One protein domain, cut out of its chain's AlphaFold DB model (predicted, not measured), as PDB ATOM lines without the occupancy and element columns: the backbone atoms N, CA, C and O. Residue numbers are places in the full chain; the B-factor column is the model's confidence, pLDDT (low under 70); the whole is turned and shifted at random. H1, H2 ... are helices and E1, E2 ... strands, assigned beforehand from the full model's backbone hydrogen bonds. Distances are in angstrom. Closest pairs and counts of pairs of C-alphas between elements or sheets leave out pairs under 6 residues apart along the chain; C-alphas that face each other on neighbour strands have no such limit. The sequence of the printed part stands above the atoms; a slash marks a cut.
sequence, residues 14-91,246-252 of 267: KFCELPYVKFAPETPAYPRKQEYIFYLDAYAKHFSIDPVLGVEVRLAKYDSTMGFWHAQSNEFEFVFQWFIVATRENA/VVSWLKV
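Overview. This is residues 14 to 91 and 246 to 252 of the 267 residues of the protein "Flavin-containing monooxygenase" of Thalictrum thalictroides (UniProt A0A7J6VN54). The printed part is a rod of two lobes joined by a thin link: a long loop, residues 14 to 32, with the helix H1 makes one lobe, and a small three-stranded sheet with the short helix H2 beside its edge strand E1 makes the other. Residues 47 to 56 bridge the lobes. It has 85 residues, with H1, E1, E2, E3 and H2 in that order along the chain; the sheet runs E1, E2, E3 and is antiparallel. The class is mixed, helices and strands, with under half of the residues, 35 of 85, in named elements. The whole is loose, with a radius of gyration of the C-alphas of 17.0 A, and spans 53 by 26 by 23 A.

Arrangement. H1, residues 33 to 46, is not on the sheet, with 0 pairs of C-alphas within 10 A. E1, residues 57 to 63, and E2, residues 68 to 73, form an antiparallel hairpin at 162 degrees; N 61 and O 70 are 2.9 A apart and N 70 and O 61 2.8 A, within hydrogen-bond range. E3, residues 77 to 80, forms a second antiparallel hairpin with E2 at 154 degrees, where N 71 and O 78 are 2.9 A apart. E1, E2 and E3 are a meander, each strand the antiparallel neighbour of the one before; E1 and E3 are edge strands. H2, residues 246 to 249, is on the sheet but at the sheet's level, with a height over the sheet of 1.8 A. Its closest C-alphas to E1 are those of Trp 249 and Leu 59, 4.5 A apart. Residues 250 to 251 pair in parallel with residues 60 to 61 of E1. H1 is apart from E2, E3 and H2. In H1 every O i to N i+4 pair is within hydrogen-bond range; H2 is too short for such a pair.

Along the chain. H1 begins at C-alpha 33, (-33.135, -36.628, 33.064), and is 19.9 A long. E1 begins at C-alpha 57, (-29.221, -11.122, 34.339), and is 16.5 A long; E2 is 16.3 A and E3 10.2 A. H2, four residues, ends at C-alpha 249, (-23.732, -9.805, 39.194).

Size, cuts and confidence. The two C-alphas farthest apart, those of Glu 26 and Thr 65, are 53.7 A apart. Residues 92 to 245 are cut out, and C-alphas 91 and 246 are 8.4 A apart across the cut. The links E1 to E2 and E2 to E3 are tight, and H1 to E1 is short. The mean pLDDT of the printed part is 88.1; residues 88 to 91 and residue 252 are under 70.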
ATOM      1  N   LYS A  14     -40.124 -39.447  45.279       87.12
ATOM      2  CA  LYS A  14     -40.933 -38.869  46.369       87.12
ATOM      3  C   LYS A  14     -40.259 -37.726  47.146       87.12
ATOM      4  O   LYS A  14     -40.957 -36.947  47.771       87.12
ATOM      5  N   PHE A  15     -38.926 -37.621  47.119       86.50
ATOM      6  CA  PHE A  15     -38.181 -36.498  47.724       86.50
ATOM      7  C   PHE A  15     -37.837 -35.398  46.719       86.50
ATOM      8  O   PHE A  15     -37.161 -34.431  47.056       86.50
ATOM      9  N   CYS A  16     -38.225 -35.583  45.462       89.00
ATOM     10  CA  CYS A  16     -37.982 -34.642  44.377       89.00
ATOM     11  C   CYS A  16     -39.293 -34.103  43.792       89.00
ATOM     12  O   CYS A  16     -39.257 -33.438  42.759       89.00
ATOM     13  N   GLU A  17     -40.430 -34.414  44.426       90.94
ATOM     14  CA  GLU A  17     -41.739 -33.853  44.099       90.94
ATOM     15  C   GLU A  17     -41.779 -32.387  44.530       90.94
ATOM     16  O   GLU A  17     -41.432 -32.036  45.657       90.94
ATOM     17  N   LEU A  18     -42.200 -31.527  43.612       92.06
ATOM     18  CA  LEU A  18     -42.577 -30.159  43.902       92.06
ATOM     19  C   LEU A  18     -43.949 -30.127  44.594       92.06
ATOM     20  O   LEU A  18     -44.784 -31.011  44.371       92.06
ATOM     21  N   PRO A  19     -44.210 -29.098  45.419       91.12
ATOM     22  CA  PRO A  19     -45.469 -28.968  46.139       91.12
ATOM     23  C   PRO A  19     -46.685 -29.127  45.225       91.12
ATOM     24  O   PRO A  19     -46.722 -28.564  44.133       91.12
ATOM     25  N   TYR A  20     -47.688 -29.863  45.712       92.69
ATOM     26  CA  TYR A  20     -49.003 -30.071  45.087       92.69
ATOM     27  C   TYR A  20     -49.054 -30.972  43.844       92.69
ATOM     28  O   TYR A  20     -50.149 -31.386  43.467       92.69
ATOM     29  N   VAL A  21     -47.924 -31.351  43.240       92.25
ATOM     30  CA  VAL A  21     -47.909 -32.207  42.039       92.25
ATOM     31  C   VAL A  21     -46.979 -33.391  42.255       92.25
ATOM     32  O   VAL A  21     -45.763 -33.241  42.338       92.25
ATOM     33  N   LYS A  22     -47.545 -34.595  42.316       93.19
ATOM     34  CA  LYS A  22     -46.768 -35.833  42.461       93.19
ATOM     35  C   LYS A  22     -46.229 -36.319  41.121       93.19
ATOM     36  O   LYS A  22     -46.777 -35.985  40.070       93.19
ATOM     37  N   PHE A  23     -45.194 -37.157  41.156       92.75
ATOM     38  CA  PHE A  23     -44.824 -37.917  39.962       92.75
ATOM     39  C   PHE A  23     -45.925 -38.906  39.598       92.75
ATOM     40  O   PHE A  23     -46.622 -39.437  40.468       92.75
ATOM     41  N   ALA A  24     -46.015 -39.228  38.313       90.69
ATOM     42  CA  ALA A  24     -46.909 -40.273  37.864       90.69
ATOM     43  C   ALA A  24     -46.506 -41.640  38.471       90.69
ATOM     44  O   ALA A  24     -45.309 -41.889  38.717       90.69
ATOM     45  N   PRO A  25     -47.468 -42.532  38.783       89.12
ATOM     46  CA  PRO A  25     -47.186 -43.822  39.417       89.12
ATOM     47  C   PRO A  25     -46.140 -44.656  38.667       89.12
ATOM     48  O   PRO A  25     -45.238 -45.209  39.300       89.12
ATOM     49  N   GLU A  26     -46.202 -44.651  37.337       91.12
ATOM     50  CA  GLU A  26     -45.329 -45.367  36.406       91.12
ATOM     51  C   GLU A  26     -43.903 -44.808  36.320       91.12
ATOM     52  O   GLU A  26     -42.997 -45.505  35.861       91.12
ATOM     53  N   THR A  27     -43.670 -43.572  36.781       91.94
ATOM     54  CA  THR A  27     -42.319 -43.003  36.795       91.94
ATOM     55  C   THR A  27     -41.405 -43.880  37.666       91.94
ATOM     56  O   THR A  27     -41.768 -44.175  38.812       91.94
ATOM     57  N   PRO A  28     -40.207 -44.272  37.195       91.56
ATOM     58  CA  PRO A  28     -39.271 -45.063  37.987       91.56
ATOM     59  C   PRO A  28     -38.961 -44.421  39.343       91.56
ATOM     60  O   PRO A  28     -38.945 -43.197  39.472       91.56
ATOM     61  N   ALA A  29     -38.615 -45.238  40.346       88.75
ATOM     62  CA  ALA A  29     -38.223 -44.748  41.674       88.75
ATOM     63  C   ALA A  29     -37.097 -43.700  41.617       88.75
ATOM     64  O   ALA A  29     -37.039 -42.815  42.464       88.75
ATOM     65  N   TYR A  30     -36.246 -43.775  40.591       89.75
ATOM     66  CA  TYR A  30     -35.180 -42.824  40.309       89.75
ATOM     67  C   TYR A  30     -35.281 -42.327  38.861       89.75
ATOM     68  O   TYR A  30     -34.719 -42.969  37.962       89.75
ATOM     69  N   PRO A  31     -35.999 -41.212  38.639       91.12
ATOM     70  CA  PRO A  31     -36.271 -40.689  37.311       91.12
ATOM     71  C   PRO A  31     -34.996 -40.381  36.520       91.12
ATOM     72  O   PRO A  31     -33.981 -39.922  37.063       91.12
ATOM     73  N   ARG A  32     -35.048 -40.618  35.213       91.00
ATOM     74  CA  ARG A  32     -34.057 -40.158  34.233       91.00
ATOM     75  C   ARG A  32     -34.192 -38.654  34.024       91.00
ATOM     76  O   ARG A  32     -35.245 -38.072  34.269       91.00
ATOM     77  N   LYS A  33     -33.138 -38.042  33.473       88.62
ATOM     78  CA  LYS A  33     -33.135 -36.628  33.064       88.62
ATOM     79  C   LYS A  33     -34.416 -36.226  32.316       88.62
ATOM     80  O   LYS A  33     -35.056 -35.260  32.703       88.62
ATOM     81  N   GLN A  34     -34.800 -36.986  31.289       90.81
ATOM     82  CA  GLN A  34     -35.948 -36.639  30.447       90.81
ATOM     83  C   GLN A  34     -37.289 -36.734  31.186       90.81
ATOM     84  O   GLN A  34     -38.152 -35.887  30.991       90.81
ATOM     85  N   GLU A  35     -37.446 -37.729  32.061       92.62
ATOM     86  CA  GLU A  35     -38.651 -37.902  32.883       92.62
ATOM     87  C   GLU A  35     -38.801 -36.740  33.874       92.62
ATOM     88  O   GLU A  35     -39.904 -36.246  34.089       92.62
ATOM     89  N   TYR A  36     -37.688 -36.261  34.441       92.56
ATOM     90  CA  TYR A  36     -37.707 -35.106  35.335       92.56
ATOM     91  C   TYR A  36     -37.976 -33.788  34.600       92.56
ATOM     92  O   TYR A  36     -38.723 -32.962  35.107       92.56
ATOM     93  N   ILE A  37     -37.424 -33.602  33.394       91.62
ATOM     94  CA  ILE A  37     -37.731 -32.430  32.555       91.62
ATOM     95  C   ILE A  37     -39.223 -32.396  32.220       91.62
ATOM     96  O   ILE A  37     -39.870 -31.387  32.470       91.62
ATOM     97  N   PHE A  38     -39.789 -33.520  31.768       93.25
ATOM     98  CA  PHE A  38     -41.223 -33.613  31.485       93.25
ATOM     99  C   PHE A  38     -42.082 -33.267  32.708       93.25
ATOM    100  O   PHE A  38     -43.085 -32.567  32.590       93.25
ATOM    101  N   TYR A  39     -41.676 -33.724  33.893       94.56
ATOM    102  CA  TYR A  39     -42.340 -33.371  35.143       94.56
ATOM    103  C   TYR A  39     -42.294 -31.860  35.436       94.56
ATOM    104  O   TYR A  39     -43.318 -31.289  35.809       94.56
ATOM    105  N   LEU A  40     -41.148 -31.199  35.234       93.56
ATOM    106  CA  LEU A  40     -41.017 -29.747  35.419       93.56
ATOM    107  C   LEU A  40     -41.849 -28.956  34.400       93.56
ATOM    108  O   LEU A  40     -42.509 -27.992  34.781       93.56
ATOM    109  N   ASP A  41     -41.874 -29.388  33.139       93.25
ATOM    110  CA  ASP A  41     -42.693 -28.763  32.093       93.25
ATOM    111  C   ASP A  41     -44.190 -28.899  32.415       93.25
ATOM    112  O   ASP A  41     -44.957 -27.939  32.313       93.25
ATOM    113  N   ALA A  42     -44.612 -30.086  32.868       94.19
ATOM    114  CA  ALA A  42     -45.980 -30.328  33.311       94.19
ATOM    115  C   ALA A  42     -46.347 -29.471  34.533       94.19
ATOM    116  O   ALA A  42     -47.454 -28.937  34.590       94.19
ATOM    117  N   TYR A  43     -45.420 -29.304  35.479       95.44
ATOM    118  CA  TYR A  43     -45.594 -28.441  36.647       95.44
ATOM    119  C   TYR A  43     -45.784 -26.975  36.247       95.44
ATOM    120  O   TYR A  43     -46.750 -26.339  36.673       95.44
ATOM    121  N   ALA A  44     -44.895 -26.454  35.395       94.12
ATOM    122  CA  ALA A  44     -44.968 -25.083  34.903       94.12
ATOM    123  C   ALA A  44     -46.300 -24.833  34.185       94.12
ATOM    124  O   ALA A  44     -46.996 -23.866  34.489       94.12
ATOM    125  N   LYS A  45     -46.722 -25.768  33.326       94.62
ATOM    126  CA  LYS A  45     -48.020 -25.701  32.645       94.62
ATOM    127  C   LYS A  45     -49.201 -25.742  33.617       94.62
ATOM    128  O   LYS A  45     -50.145 -24.976  33.446       94.62
ATOM    129  N   HIS A  46     -49.165 -26.612  34.628       95.44
ATOM    130  CA  HIS A  46     -50.247 -26.751  35.607       95.44
ATOM    131  C   HIS A  46     -50.489 -25.454  36.392       95.44
ATOM    132  O   HIS A  46     -51.637 -25.082  36.619       95.44
ATOM    133  N   PHE A  47     -49.418 -24.742  36.750       96.50
ATOM    134  CA  PHE A  47     -49.489 -23.482  37.495       96.50
ATOM    135  C   PHE A  47     -49.423 -22.227  36.617       96.50
ATOM    136  O   PHE A  47     -49.331 -21.125  37.153       96.50
ATOM    137  N   SER A  48     -49.487 -22.371  35.287       95.88
ATOM    138  CA  SER A  48     -49.357 -21.256  34.333       95.88
ATOM    139  C   SER A  48     -48.104 -20.400  34.576       95.88
ATOM    140  O   SER A  48     -48.139 -19.174  34.493       95.88
ATOM    141  N   ILE A  49     -46.993 -21.056  34.914       94.38
ATOM    142  CA  ILE A  49     -45.686 -20.423  35.076       94.38
ATOM    143  C   ILE A  49     -45.061 -20.314  33.688       94.38
ATOM    144  O   ILE A  49     -44.731 -21.332  33.080       94.38
ATOM    145  N   ASP A  50     -44.879 -19.085  33.217       90.69
ATOM    146  CA  ASP A  50     -44.287 -18.782  31.914       90.69
ATOM    147  C   ASP A  50     -42.921 -18.091  32.097       90.69
ATOM    148  O   ASP A  50     -42.854 -16.875  32.306       90.69
ATOM    149  N   PRO A  51     -41.812 -18.856  32.150       89.62
ATOM    150  CA  PRO A  51     -40.488 -18.287  32.346       89.62
ATOM    151  C   PRO A  51     -39.963 -17.644  31.058       89.62
ATOM    152  O   PRO A  51     -39.915 -18.274  30.004       89.62
ATOM    153  N   VAL A  52     -39.441 -16.420  31.168       88.62
ATOM    154  CA  VAL A  52     -38.703 -15.788  30.069       88.62
ATOM    155  C   VAL A  52     -37.324 -16.442  29.955       88.62
ATOM    156  O   VAL A  52     -36.466 -16.287  30.826       88.62
ATOM    157  N   LEU A  53     -37.122 -17.216  28.889       89.19
ATOM    158  CA  LEU A  53     -35.872 -17.927  28.614       89.19
ATOM    159  C   LEU A  53     -34.933 -17.093  27.733       89.19
ATOM    160  O   LEU A  53     -35.358 -16.165  27.058       89.19
ATOM    161  N   GLY A  54     -33.642 -17.436  27.732       86.56
ATOM    162  CA  GLY A  54     -32.624 -16.733  26.933       86.56
ATOM    163  C   GLY A  54     -32.158 -15.396  27.520       86.56
ATOM    164  O   GLY A  54     -31.200 -14.814  27.020       86.56
ATOM    165  N   VAL A  55     -32.775 -14.951  28.617       89.50
ATOM    166  CA  VAL A  55     -32.435 -13.709  29.311       89.50
ATOM    167  C   VAL A  55     -31.464 -13.992  30.456       89.50
ATOM    168  O   VAL A  55     -31.794 -14.670  31.430       89.50
ATOM    169  N   GLU A  56     -30.251 -13.460  30.345       89.69
ATOM    170  CA  GLU A  56     -29.204 -13.545  31.361       89.69
ATOM    171  C   GLU A  56     -29.122 -12.227  32.138       89.69
ATOM    172  O   GLU A  56     -28.751 -11.191  31.585       89.69
ATOM    173  N   VAL A  57     -29.428 -12.265  33.438       89.81
ATOM    174  CA  VAL A  57     -29.221 -11.122  34.339       89.81
ATOM    175  C   VAL A  57     -27.722 -10.931  34.581       89.81
ATOM    176  O   VAL A  57     -27.059 -11.805  35.133       89.81
ATOM    177  N   ARG A  58     -27.195  -9.767  34.194       90.06
ATOM    178  CA  ARG A  58     -25.774  -9.395  34.318       90.06
ATOM    179  C   ARG A  58     -25.492  -8.505  35.519       90.06
ATOM    180  O   ARG A  58     -24.369  -8.474  36.020       90.06
ATOM    181  N   LEU A  59     -26.502  -7.774  35.976       90.44
ATOM    182  CA  LEU A  59     -26.410  -6.906  37.138       90.44
ATOM    183  C   LEU A  59     -27.758  -6.869  37.850       90.44
ATOM    184  O   LEU A  59     -28.782  -6.696  37.204       90.44
ATOM    185  N   ALA A  60     -27.762  -6.964  39.172       91.38
ATOM    186  CA  ALA A  60     -28.928  -6.670  39.997       91.38
ATOM    187  C   ALA A  60     -28.489  -5.840  41.203       91.38
ATOM    188  O   ALA A  60     -27.576  -6.243  41.925       91.38
ATOM    189  N   LYS A  61     -29.111  -4.681  41.418       90.88
ATOM    190  CA  LYS A  61     -28.800  -3.775  42.532       90.88
ATOM    191  C   LYS A  61     -30.076  -3.258  43.182       90.88
ATOM    192  O   LYS A  61     -31.068  -3.027  42.497       90.88
ATOM    193  N   TYR A  62     -30.040  -3.057  44.494       88.81
ATOM    194  CA  TYR A  62     -31.133  -2.396  45.201       88.81
ATOM    195  C   TYR A  62     -30.923  -0.882  45.185       88.81
ATOM    196  O   TYR A  62     -29.868  -0.404  45.607       88.81
ATOM    197  N   ASP A  63     -31.917  -0.138  44.710       86.62
ATOM    198  CA  ASP A  63     -31.945   1.317  44.786       86.62
ATOM    199  C   ASP A  63     -32.657   1.733  46.080       86.62
ATOM    200  O   ASP A  63     -33.877   1.626  46.213       86.62
ATOM    201  N   SER A  64     -31.887   2.199  47.063       83.25
ATOM    202  CA  SER A  64     -32.431   2.634  48.353       83.25
ATOM    203  C   SER A  64     -33.246   3.921  48.279       83.25
ATOM    204  O   SER A  64     -34.042   4.168  49.181       83.25
ATOM    205  N   THR A  65     -33.032   4.739  47.249       85.81
ATOM    206  CA  THR A  65     -33.738   6.008  47.049       85.81
ATOM    207  C   THR A  65     -35.129   5.745  46.491       85.81
ATOM    208  O   THR A  65     -36.101   6.342  46.946       85.81
ATOM    209  N   MET A  66     -35.232   4.817  45.536       83.31
ATOM    210  CA  MET A  66     -36.506   4.436  44.918       83.31
ATOM    211  C   MET A  66     -37.242   3.333  45.688       83.31
ATOM    212  O   MET A  66     -38.445   3.167  45.522       83.31
ATOM    213  N   GLY A  67     -36.541   2.565  46.525       86.38
ATOM    214  CA  GLY A  67     -37.119   1.443  47.267       86.38
ATOM    215  C   GLY A  67     -37.340   0.180  46.426       86.38
ATOM    216  O   GLY A  67     -37.918  -0.785  46.929       86.38
ATOM    217  N   PHE A  68     -36.854   0.164  45.182       89.75
ATOM    218  CA  PHE A  68     -36.989  -0.935  44.228       89.75
ATOM    219  C   PHE A  68     -35.634  -1.558  43.899       89.75
ATOM    220  O   PHE A  68     -34.573  -0.948  44.034       89.75
ATOM    221  N   TRP A  69     -35.672  -2.791  43.422       90.25
ATOM    222  CA  TRP A  69     -34.536  -3.400  42.762       90.25
ATOM    223  C   TRP A  69     -34.517  -3.045  41.283       90.25
ATOM    224  O   TRP A  69     -35.560  -2.989  40.632       90.25
ATOM    225  N   HIS A  70     -33.307  -2.889  40.763       92.38
ATOM    226  CA  HIS A  70     -33.023  -2.709  39.354       92.38
ATOM    227  C   HIS A  70     -32.142  -3.861  38.872       92.38
ATOM    228  O   HIS A  70     -31.029  -4.039  39.384       92.38
ATOM    229  N   ALA A  71     -32.609  -4.625  37.886       91.06
ATOM    230  CA  ALA A  71     -31.795  -5.629  37.210       91.06
ATOM    231  C   ALA A  71     -31.612  -5.309  35.733       91.06
ATOM    232  O   ALA A  71     -32.546  -4.933  35.036       91.06
ATOM    233  N   GLN A  72     -30.388  -5.510  35.269       92.56
ATOM    234  CA  GLN A  72     -29.995  -5.396  33.881       92.56
ATOM    235  C   GLN A  72     -29.657  -6.786  33.361       92.56
ATOM    236  O   GLN A  72     -28.875  -7.525  33.971       92.56
ATOM    237  N   SER A  73     -30.240  -7.130  32.225       91.12
ATOM    238  CA  SER A  73     -29.944  -8.355  31.494       91.12
ATOM    239  C   SER A  73     -29.225  -8.057  30.179       91.12
ATOM    240  O   SER A  73     -28.855  -6.916  29.904       91.12
ATOM    241  N   ASN A  74     -28.980  -9.088  29.373       90.00
ATOM    242  CA  ASN A  74     -28.476  -8.938  28.010       90.00
ATOM    243  C   ASN A  74     -29.454  -8.211  27.068       90.00
ATOM    244  O   ASN A  74     -28.993  -7.663  26.071       90.00
ATOM    245  N   GLU A  75     -30.757  -8.206  27.364       89.00
ATOM    246  CA  GLU A  75     -31.796  -7.688  26.455       89.00
ATOM    247  C   GLU A  75     -32.712  -6.638  27.094       89.00
ATOM    248  O   GLU A  75     -33.198  -5.739  26.413       89.00
ATOM    249  N   PHE A  76     -32.928  -6.723  28.405       90.38
ATOM    250  CA  PHE A  76     -33.940  -5.951  29.120       90.38
ATOM    251  C   PHE A  76     -33.406  -5.321  30.405       90.38
ATOM    252  O   PHE A  76     -32.505  -5.861  31.061       90.38
ATOM    253  N   GLU A  77     -34.046  -4.229  30.810       92.62
ATOM    254  CA  GLU A  77     -33.972  -3.686  32.164       92.62
ATOM    255  C   GLU A  77     -35.285  -3.940  32.899       92.62
ATOM    256  O   GLU A  77     -36.374  -3.825  32.336       92.62
ATOM    257  N   PHE A  78     -35.168  -4.302  34.170       89.44
ATOM    258  CA  PHE A  78     -36.285  -4.681  35.014       89.44
ATOM    259  C   PHE A  78     -36.259  -3.880  36.310       89.44
ATOM    260  O   PHE A  78     -35.212  -3.744  36.949       89.44
ATOM    261  N   VAL A  79     -37.439  -3.429  36.730       91.38
ATOM    262  CA  VAL A  79     -37.663  -2.792  38.028       91.38
ATOM    263  C   VAL A  79     -38.712  -3.593  38.783       91.38
ATOM    264  O   VAL A  79     -39.791  -3.862  38.257       91.38
ATOM    265  N   PHE A  80     -38.399  -4.001  40.010       87.94
ATOM    266  CA  PHE A  80     -39.292  -4.834  40.818       87.94
ATOM    267  C   PHE A  80     -39.124  -4.568  42.310       87.94
ATOM    268  O   PHE A  80     -38.068  -4.163  42.791       87.94
ATOM    269  N   GLN A  81     -40.195  -4.799  43.068       85.88
ATOM    270  CA  GLN A  81     -40.187  -4.607  44.518       85.88
ATOM    271  C   GLN A  81     -39.403  -5.714  45.236       85.88
ATOM    272  O   GLN A  81     -38.694  -5.453  46.205       85.88
ATOM    273  N   TRP A  82     -39.501  -6.944  44.734       84.50
ATOM    274  CA  TRP A  82     -38.882  -8.126  45.322       84.50
ATOM    275  C   TRP A  82     -38.013  -8.835  44.297       84.50
ATOM    276  O   TRP A  82     -38.412  -8.993  43.146       84.50
ATOM    277  N   PHE A  83     -36.842  -9.288  44.739       84.75
ATOM    278  CA  PHE A  83     -35.910 -10.047  43.919       84.75
ATOM    279  C   PHE A  83     -35.597 -11.381  44.574       84.75
ATOM    280  O   PHE A  83     -35.135 -11.420  45.714       84.75
ATOM    281  N   ILE A  84     -35.841 -12.469  43.849       86.00
ATOM    282  CA  ILE A  84     -35.582 -13.825  44.323       86.00
ATOM    283  C   ILE A  84     -34.458 -14.424  43.481       86.00
ATOM    284  O   ILE A  84     -34.558 -14.500  42.258       86.00
ATOM    285  N   VAL A  85     -33.395 -14.882  44.143       83.75
ATOM    286  CA  VAL A  85     -32.250 -15.518  43.484       83.75
ATOM    287  C   VAL A  85     -32.390 -17.034  43.559       83.75
ATOM    288  O   VAL A  85     -32.273 -17.625  44.629       83.75
ATOM    289  N   ALA A  86     -32.599 -17.666  42.403       85.00
ATOM    290  CA  ALA A  86     -32.720 -19.120  42.255       85.00
ATOM    291  C   ALA A  86     -31.661 -19.716  41.298       85.00
ATOM    292  O   ALA A  86     -31.858 -20.777  40.713       85.00
ATOM    293  N   THR A  87     -30.513 -19.048  41.129       75.25
ATOM    294  CA  THR A  87     -29.484 -19.380  40.118       75.25
ATOM    295  C   THR A  87     -28.581 -20.571  40.469       75.25
ATOM    296  O   THR A  87     -27.654 -20.872  39.721       75.25
ATOM    297  N   ARG A  88     -28.877 -21.286  41.565       66.94
ATOM    298  CA  ARG A  88     -28.088 -22.402  42.123       66.94
ATOM    299  C   ARG A  88     -26.664 -21.993  42.545       66.94
ATOM    300  O   ARG A  88     -26.110 -20.994  42.113       66.94
ATOM    301  N   GLU A  89     -26.044 -22.805  43.397       60.41
ATOM    302  CA  GLU A  89     -24.669 -22.585  43.884       60.41
ATOM    303  C   GLU A  89     -23.579 -23.017  42.879       60.41
ATOM    304  O   GLU A  89     -22.413 -22.677  43.046       60.41
ATOM    305  N   ASN A  90     -23.944 -23.757  41.824       61.59
ATOM    306  CA  ASN A  90     -23.017 -24.452  40.923       61.59
ATOM    307  C   ASN A  90     -23.028 -23.858  39.504       61.59
ATOM    308  O   ASN A  90     -23.446 -24.531  38.560       61.59
ATOM    309  N   ALA A  91     -22.625 -22.596  39.357       66.88
ATOM    310  CA  ALA A  91     -22.744 -21.865  38.091       66.88
ATOM    311  C   ALA A  91     -21.490 -21.985  37.207       66.88
ATOM    312  O   ALA A  91     -21.594 -22.226  36.004       66.88
ATOM    313  N   VAL A 246     -22.908 -15.695  41.972       82.44
ATOM    314  CA  VAL A 246     -23.926 -14.724  42.417       82.44
ATOM    315  C   VAL A 246     -23.308 -13.375  42.793       82.44
ATOM    316  O   VAL A 246     -23.838 -12.327  42.445       82.44
ATOM    317  N   VAL A 247     -22.135 -13.388  43.426       79.81
ATOM    318  CA  VAL A 247     -21.414 -12.174  43.842       79.81
ATOM    319  C   VAL A 247     -20.909 -11.307  42.676       79.81
ATOM    320  O   VAL A 247     -20.628 -10.119  42.868       79.81
ATOM    321  N   SER A 248     -20.773 -11.863  41.466       82.25
ATOM    322  CA  SER A 248     -20.282 -11.103  40.312       82.25
ATOM    323  C   SER A 248     -21.343 -10.132  39.789       82.25
ATOM    324  O   SER A 248     -21.012  -8.977  39.504       82.25
ATOM    325  N   TRP A 249     -22.612 -10.550  39.776       85.06
ATOM    326  CA  TRP A 249     -23.732  -9.805  39.194       85.06
ATOM    327  C   TRP A 249     -24.698  -9.216  40.235       85.06
ATOM    328  O   TRP A 249     -25.276  -8.156  39.998       85.06
ATOM    329  N   LEU A 250     -24.849  -9.824  41.416       85.19
ATOM    330  CA  LEU A 250     -25.703  -9.299  42.482       85.19
ATOM    331  C   LEU A 250     -24.923  -8.305  43.359       85.19
ATOM    332  O   LEU A 250     -24.024  -8.680  44.112       85.19
ATOM    333  N   LYS A 251     -25.279  -7.020  43.286       82.25
ATOM    334  CA  LYS A 251     -24.695  -5.940  44.091       82.25
ATOM    335  C   LYS A 251     -25.636  -5.600  45.233       82.25
ATOM    336  O   LYS A 251     -26.601  -4.860  45.048       82.25
ATOM    337  N   VAL A 252     -25.347  -6.125  46.423       67.25
ATOM    338  CA  VAL A 252     -26.109  -5.770  47.625       67.25
ATOM    339  C   VAL A 252     -25.226  -5.119  48.672       67.25
ATOM    340  O   VAL A 252     -24.127  -5.587  48.961       67.25
TER     341      VAL A 252